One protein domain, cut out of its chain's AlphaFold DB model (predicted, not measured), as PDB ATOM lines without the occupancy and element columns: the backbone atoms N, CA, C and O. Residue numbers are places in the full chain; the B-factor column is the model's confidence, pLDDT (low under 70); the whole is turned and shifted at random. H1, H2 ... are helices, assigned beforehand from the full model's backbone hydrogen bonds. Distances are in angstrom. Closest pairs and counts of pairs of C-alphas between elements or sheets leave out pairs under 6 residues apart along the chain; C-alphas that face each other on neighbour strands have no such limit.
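This is residues 2 to 57 of the 234 residues of an uncharacterized protein of Amphimedon queenslandica (UniProt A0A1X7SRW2). A short helix, H1, and a long helix, H2, meet near their first residues in a wide corner, and H2 makes a long arm that sticks out with residues 44 to 57. Residues 2 to 10 loop beside the corner, and residues 22 to 32 fold back from the far end of H1 to the beginning of H2. The printed part has 56 residues, with two named helices in the order H1, H2 and no named strand; the class is all helix. The whole is loose, with a radius of gyration of the C-alphas of 14.6 A, and spans 48 by 20 by 17 A.

After residues 2 to 10 comes H1, residues 11 to 21, and a long link of 11 residues joins it to H2, residues 33 to 57. H1 and H2 touch, with 4 pairs of C-alphas within 8 A; their closest C-alphas, those of Met 12 and Asp 33, are 5.9 A apart. H2 touches H1 with residues 33 to 36 alone. Their lines stand at a steep tilt of 66 degrees, and they run opposite ways. In both H1 and H2 every O i to N i+4 pair is within hydrogen-bond range.

H1 begins at C-alpha 11, at (35.220, 33.193, -30.023), and is 15.5 A long from first to last C-alpha. H2 runs 35.9 A from C-alpha 33, at (39.255, 33.911, -36.347), to C-alpha 57, at (15.725, 46.886, -60.084).

The C-alphas of Arg 21 and Ser 57 are the two farthest apart, at 47.6 A. Residues 18 to 23, of which 18 to 21 belong to H1, stand free, as do residues 44 to 57 of H2. Without these stretches the body spans 23 by 17 by 14 A. The printed part has no cut. Its mean pLDDT is 90.4, and no printed residue is under 70.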
ATOM      1  N   ILE A   2      28.754  32.399 -35.477       84.38
ATOM      2  CA  ILE A   2      29.428  33.623 -34.983       84.38
ATOM      3  C   ILE A   2      28.801  34.941 -35.481       84.38
ATOM      4  O   ILE A   2      28.327  35.724 -34.666       84.38
ATOM      5  N   ALA A   3      28.733  35.161 -36.801       77.31
ATOM      6  CA  ALA A   3      28.155  36.389 -37.360       77.31
ATOM      7  C   ALA A   3      26.648  36.530 -37.062       77.31
ATOM      8  O   ALA A   3      26.185  37.603 -36.690       77.31
ATOM      9  N   LYS A   4      25.893  35.428 -37.174       81.94
ATOM     10  CA  LYS A   4      24.443  35.390 -36.912       81.94
ATOM     11  C   LYS A   4      24.107  35.745 -35.458       81.94
ATOM     12  O   LYS A   4      23.174  36.500 -35.218       81.94
ATOM     13  N   GLU A   5      24.901  35.244 -34.517       85.81
ATOM     14  CA  GLU A   5      24.739  35.455 -33.073       85.81
ATOM     15  C   GLU A   5      25.488  36.702 -32.564       85.81
ATOM     16  O   GLU A   5      25.563  36.929 -31.359       85.81
ATOM     17  N   LYS A   6      26.057  37.520 -33.467       83.31
ATOM     18  CA  LYS A   6      26.790  38.759 -33.145       83.31
ATOM     19  C   LYS A   6      27.945  38.552 -32.150       83.31
ATOM     20  O   LYS A   6      28.207  39.397 -31.295       83.31
ATOM     21  N   LEU A   7      28.646  37.425 -32.255       86.62
ATOM     22  CA  LEU A   7      29.786  37.102 -31.398       86.62
ATOM     23  C   LEU A   7      31.098  37.606 -32.006       86.62
ATOM     24  O   LEU A   7      31.264  37.645 -33.226       86.62
ATOM     25  N   ALA A   8      32.065  37.941 -31.148       87.88
ATOM     26  CA  ALA A   8      33.412  38.293 -31.589       87.88
ATOM     27  C   ALA A   8      34.067  37.118 -32.332       87.88
ATOM     28  O   ALA A   8      33.975  35.971 -31.892       87.88
ATOM     29  N   PHE A   9      34.789  37.394 -33.421       89.12
ATOM     30  CA  PHE A   9      35.433  36.347 -34.231       89.12
ATOM     31  C   PHE A   9      36.463  35.530 -33.449       89.12
ATOM     32  O   PHE A   9      36.620  34.336 -33.692       89.12
ATOM     33  N   THR A  10      37.084  36.130 -32.433       89.50
ATOM     34  CA  THR A  10      37.989  35.449 -31.495       89.50
ATOM     35  C   THR A  10      37.318  34.309 -30.725       89.50
ATOM     36  O   THR A  10      38.001  33.407 -30.249       89.50
ATOM     37  N   LYS A  11      35.979  34.292 -30.634       90.44
ATOM     38  CA  LYS A  11      35.220  33.193 -30.023       90.44
ATOM     39  C   LYS A  11      35.130  31.951 -30.903       90.44
ATOM     40  O   LYS A  11      34.792  30.894 -30.373       90.44
ATOM     41  N   MET A  12      35.455  32.045 -32.197       91.12
ATOM     42  CA  MET A  12      35.364  30.921 -33.133       91.12
ATOM     43  C   MET A  12      36.114  29.690 -32.618       91.12
ATOM     44  O   MET A  12      35.515  28.629 -32.498       91.12
ATOM     45  N   ALA A  13      37.380  29.849 -32.225       91.00
ATOM     46  CA  ALA A  13      38.199  28.735 -31.746       91.00
ATOM     47  C   ALA A  13      37.599  28.071 -30.494       91.00
ATOM     48  O   ALA A  13      37.405  26.860 -30.473       91.00
ATOM     49  N   SER A  14      37.226  28.873 -29.487       92.12
ATOM     50  CA  SER A  14      36.628  28.359 -28.245       92.12
ATOM     51  C   SER A  14      35.282  27.663 -28.459       92.12
ATOM     52  O   SER A  14      34.966  26.718 -27.745       92.12
ATOM     53  N   ILE A  15      34.482  28.121 -29.428       91.88
ATOM     54  CA  ILE A  15      33.199  27.488 -29.732       91.88
ATOM     55  C   ILE A  15      33.420  26.189 -30.505       91.88
ATOM     56  O   ILE A  15      32.804  25.188 -30.165       91.88
ATOM     57  N   CYS A  16      34.324  26.169 -31.487       91.56
ATOM     58  CA  CYS A  16      34.679  24.930 -32.176       91.56
ATOM     59  C   CYS A  16      35.173  23.863 -31.188       91.56
ATOM     60  O   CYS A  16      34.700  22.735 -31.244       91.56
ATOM     61  N   GLU A  17      36.044  24.230 -30.244       92.50
ATOM     62  CA  GLU A  17      36.524  23.310 -29.207       92.50
ATOM     63  C   GLU A  17      35.381  22.774 -28.327       92.50
ATOM     64  O   GLU A  17      35.354  21.592 -27.983       92.50
ATOM     65  N   LEU A  18      34.420  23.630 -27.962       94.00
ATOM     66  CA  LEU A  18      33.256  23.225 -27.172       94.00
ATOM     67  C   LEU A  18      32.379  22.212 -27.923       94.00
ATOM     68  O   LEU A  18      31.995  21.197 -27.348       94.00
ATOM     69  N   GLU A  19      32.090  22.461 -29.200       93.12
ATOM     70  CA  GLU A  19      31.282  21.563 -30.033       93.12
ATOM     71  C   GLU A  19      31.972  20.207 -30.254       93.12
ATOM     72  O   GLU A  19      31.328  19.159 -30.176       93.12
ATOM     73  N   GLU A  20      33.297  20.188 -30.425       93.81
ATOM     74  CA  GLU A  20      34.063  18.937 -30.511       93.81
ATOM     75  C   GLU A  20      33.989  18.120 -29.219       93.81
ATOM     76  O   GLU A  20      33.849  16.897 -29.261       93.81
ATOM     77  N   ARG A  21      34.015  18.780 -28.053       94.50
ATOM     78  CA  ARG A  21      33.815  18.109 -26.756       94.50
ATOM     79  C   ARG A  21      32.406  17.534 -26.602       94.50
ATOM     80  O   ARG A  21      32.237  16.559 -25.876       94.50
ATOM     81  N   HIS A  22      31.414  18.097 -27.289       95.75
ATOM     82  CA  HIS A  22      30.067  17.527 -27.387       95.75
ATOM     83  C   HIS A  22      29.959  16.397 -28.427       95.75
ATOM     84  O   HIS A  22      28.880  15.832 -28.603       95.75
ATOM     85  N   GLY A  23      31.062  16.030 -29.087       94.25
ATOM     86  CA  GLY A  23      31.121  14.943 -30.062       94.25
ATOM     87  C   GLY A  23      30.786  15.362 -31.495       94.25
ATOM     88  O   GLY A  23      30.572  14.491 -32.336       94.25
ATOM     89  N   VAL A  24      30.726  16.665 -31.791       93.88
ATOM     90  CA  VAL A  24      30.513  17.163 -33.156       93.88
ATOM     91  C   VAL A  24      31.823  17.079 -33.944       93.88
ATOM     92  O   VAL A  24      32.820  17.690 -33.565       93.88
ATOM     93  N   ASP A  25      31.821  16.366 -35.071       92.25
ATOM     94  CA  ASP A  25      32.954  16.363 -36.003       92.25
ATOM     95  C   ASP A  25      32.935  17.626 -36.876       92.25
ATOM     96  O   ASP A  25      32.106  17.781 -37.774       92.25
ATOM     97  N   LEU A  26      33.858  18.546 -36.595       88.31
ATOM     98  CA  LEU A  26      34.033  19.796 -37.339       88.31
ATOM     99  C   LEU A  26      35.141  19.714 -38.407       88.31
ATOM    100  O   LEU A  26      35.497  20.734 -39.004       88.31
ATOM    101  N   GLY A  27      35.722  18.535 -38.648       87.56
ATOM    102  CA  GLY A  27      36.852  18.352 -39.561       87.56
ATOM    103  C   GLY A  27      38.149  18.983 -39.039       87.56
ATOM    104  O   GLY A  27      38.325  19.158 -37.841       87.56
ATOM    105  N   VAL A  28      39.096  19.329 -39.919       82.38
ATOM    106  CA  VAL A  28      40.447  19.803 -39.520       82.38
ATOM    107  C   VAL A  28      40.726  21.282 -39.814       82.38
ATOM    108  O   VAL A  28      41.732  21.821 -39.361       82.38
ATOM    109  N   GLY A  29      39.858  21.953 -40.574       84.69
ATOM    110  CA  GLY A  29      40.091  23.309 -41.081       84.69
ATOM    111  C   GLY A  29      39.152  24.365 -40.499       84.69
ATOM    112  O   GLY A  29      38.139  24.052 -39.891       84.69
ATOM    113  N   TYR A  30      39.480  25.636 -40.740       83.00
ATOM    114  CA  TYR A  30      38.586  26.791 -40.545       83.00
ATOM    115  C   TYR A  30      38.100  27.086 -39.110       83.00
ATOM    116  O   TYR A  30      37.177  27.875 -38.920       83.00
ATOM    117  N   LYS A  31      38.765  26.532 -38.090       87.31
ATOM    118  CA  LYS A  31      38.466  26.743 -36.657       87.31
ATOM    119  C   LYS A  31      39.220  27.929 -36.050       87.31
ATOM    120  O   LYS A  31      39.740  27.851 -34.940       87.31
ATOM    121  N   ASN A  32      39.365  29.013 -36.802       88.62
ATOM    122  CA  ASN A  32      40.074  30.201 -36.335       88.62
ATOM    123  C   ASN A  32      39.353  31.482 -36.747       88.62
ATOM    124  O   ASN A  32      38.457  31.487 -37.594       88.62
ATOM    125  N   ASP A  33      39.755  32.566 -36.101       87.81
ATOM    126  CA  ASP A  33      39.255  33.911 -36.347       87.81
ATOM    127  C   ASP A  33      39.437  34.333 -37.809       87.81
ATOM    128  O   ASP A  33      38.494  34.834 -38.409       87.81
ATOM    129  N   ARG A  34      40.589  34.048 -38.425       89.19
ATOM    130  CA  ARG A  34      40.881  34.406 -39.819       89.19
ATOM    131  C   ARG A  34      39.899  33.770 -40.799       89.19
ATOM    132  O   ARG A  34      39.382  34.459 -41.674       89.19
ATOM    133  N   ALA A  35      39.616  32.479 -40.649       87.88
ATOM    134  CA  ALA A  35      38.620  31.794 -41.461       87.88
ATOM    135  C   ALA A  35      37.216  32.372 -41.226       87.88
ATOM    136  O   ALA A  35      36.487  32.613 -42.186       87.88
ATOM    137  N   CYS A  36      36.862  32.662 -39.968       89.12
ATOM    138  CA  CYS A  36      35.600  33.315 -39.623       89.12
ATOM    139  C   CYS A  36      35.452  34.689 -40.297       89.12
ATOM    140  O   CYS A  36      34.388  34.988 -40.847       89.12
ATOM    141  N   THR A  37      36.516  35.496 -40.299       89.00
ATOM    142  CA  THR A  37      36.577  36.781 -41.005       89.00
ATOM    143  C   THR A  37      36.330  36.576 -42.492       89.00
ATOM    144  O   THR A  37      35.389  37.149 -43.028       89.00
ATOM    145  N   THR A  38      37.090  35.690 -43.142       91.06
ATOM    146  CA  THR A  38      36.943  35.414 -44.576       91.06
ATOM    147  C   THR A  38      35.525  34.967 -44.937       91.06
ATOM    148  O   THR A  38      34.949  35.465 -45.901       91.06
ATOM    149  N   PHE A  39      34.912  34.067 -44.163       89.88
ATOM    150  CA  PHE A  39      33.528  33.656 -44.415       89.88
ATOM    151  C   PHE A  39      32.542  34.808 -44.251       89.88
ATOM    152  O   PHE A  39      31.651  34.974 -45.081       89.88
ATOM    153  N   THR A  40      32.717  35.623 -43.213       89.75
ATOM    154  CA  THR A  40      31.853  36.783 -42.977       89.75
ATOM    155  C   THR A  40      31.995  37.819 -44.093       89.75
ATOM    156  O   THR A  40      30.993  38.377 -44.524       89.75
ATOM    157  N   GLU A  41      33.197  38.017 -44.638       90.62
ATOM    158  CA  GLU A  41      33.435  38.871 -45.808       90.62
ATOM    159  C   GLU A  41      32.734  38.348 -47.070       90.62
ATOM    160  O   GLU A  41      32.154  39.128 -47.823       90.62
ATOM    161  N   PHE A  42      32.773  37.037 -47.334       93.00
ATOM    162  CA  PHE A  42      32.040  36.455 -48.465       93.00
ATOM    163  C   PHE A  42      30.524  36.592 -48.297       93.00
ATOM    164  O   PHE A  42      29.860  36.999 -49.246       93.00
ATOM    165  N   ILE A  43      29.994  36.334 -47.097       91.06
ATOM    166  CA  ILE A  43      28.570  36.538 -46.787       91.06
ATOM    167  C   ILE A  43      28.195  38.013 -46.963       91.06
ATOM    168  O   ILE A  43      27.194  38.323 -47.597       91.06
ATOM    169  N   GLY A  44      29.013  38.932 -46.443       90.56
ATOM    170  CA  GLY A  44      28.796  40.371 -46.580       90.56
ATOM    171  C   GLY A  44      28.757  40.815 -48.040       90.56
ATOM    172  O   GLY A  44      27.859  41.557 -48.424       90.56
ATOM    173  N   ARG A  45      29.676  40.313 -48.876       92.75
ATOM    174  CA  ARG A  45      29.681  40.588 -50.322       92.75
ATOM    175  C   ARG A  45      28.450  40.041 -51.034       92.75
ATOM    176  O   ARG A  45      27.906  40.727 -51.890       92.75
ATOM    177  N   ASP A  46      28.003  38.840 -50.682       94.81
ATOM    178  CA  ASP A  46      26.794  38.254 -51.266       94.81
ATOM    179  C   ASP A  46      25.544  39.081 -50.914       94.81
ATOM    180  O   ASP A  46      24.784  39.475 -51.799       94.81
ATOM    181  N   LEU A  47      25.402  39.476 -49.641       92.62
ATOM    182  CA  LEU A  47      24.343  40.386 -49.188       92.62
ATOM    183  C   LEU A  47      24.412  41.748 -49.894       92.62
ATOM    184  O   LEU A  47      23.383  42.292 -50.299       92.62
ATOM    185  N   GLN A  48      25.618  42.285 -50.079       93.69
ATOM    186  CA  GLN A  48      25.843  43.533 -50.802       93.69
ATOM    187  C   GLN A  48      25.402  43.424 -52.268       93.69
ATOM    188  O   GLN A  48      24.700  44.307 -52.758       93.69
ATOM    189  N   HIS A  49      25.770  42.349 -52.969       95.81
ATOM    190  CA  HIS A  49      25.358  42.109 -54.356       95.81
ATOM    191  C   HIS A  49      23.839  41.918 -54.481       95.81
ATOM    192  O   HIS A  49      23.221  42.419 -55.427       95.81
ATOM    193  N   ALA A  50      23.220  41.235 -53.516       95.06
ATOM    194  CA  ALA A  50      21.771  41.081 -53.461       95.06
ATOM    195  C   ALA A  50      21.076  42.442 -53.292       95.06
ATOM    196  O   ALA A  50      20.176  42.772 -54.068       95.06
ATOM    197  N   LEU A  51      21.533  43.270 -52.342       94.81
ATOM    198  CA  LEU A  51      21.003  44.620 -52.138       94.81
ATOM    199  C   LEU A  51      21.215  45.503 -53.372       94.81
ATOM    200  O   LEU A  51      20.284  46.167 -53.816       94.81
ATOM    201  N   GLN A  52      22.410  45.482 -53.960       96.62
ATOM    202  CA  GLN A  52      22.712  46.202 -55.195       96.62
ATOM    203  C   GLN A  52      21.719  45.838 -56.301       96.62
ATOM    204  O   GLN A  52      21.123  46.724 -56.910       96.62
ATOM    205  N   SER A  53      21.492  44.543 -56.528       95.56
ATOM    206  CA  SER A  53      20.541  44.061 -57.535       95.56
ATOM    207  C   SER A  53      19.125  44.576 -57.261       95.56
ATOM    208  O   SER A  53      18.440  45.030 -58.179       95.56
ATOM    209  N   LYS A  54      18.701  44.585 -55.989       93.25
ATOM    210  CA  LYS A  54      17.407  45.141 -55.578       93.25
ATOM    211  C   LYS A  54      17.314  46.637 -55.860       93.25
ATOM    212  O   LYS A  54      16.362  47.041 -56.521       93.25
ATOM    213  N   LEU A  55      18.305  47.437 -55.471       94.19
ATOM    214  CA  LEU A  55      18.311  48.888 -55.704       94.19
ATOM    215  C   LEU A  55      18.389  49.256 -57.197       94.19
ATOM    216  O   LEU A  55      17.749  50.212 -57.643       94.19
ATOM    217  N   LEU A  56      19.101  48.465 -58.004       94.31
ATOM    218  CA  LEU A  56      19.116  48.621 -59.460       94.31
ATOM    219  C   LEU A  56      17.758  48.284 -60.094       94.31
ATOM    220  O   LEU A  56      17.353  48.952 -61.044       94.31
ATOM    221  N   SER A  57      17.039  47.293 -59.563       90.62
ATOM    222  CA  SER A  57      15.725  46.886 -60.084       90.62
ATOM    223  C   SER A  57      14.552  47.725 -59.565       90.62
ATOM    224  O   SER A  57      13.534  47.846 -60.245       90.62
TER     225      SER A  57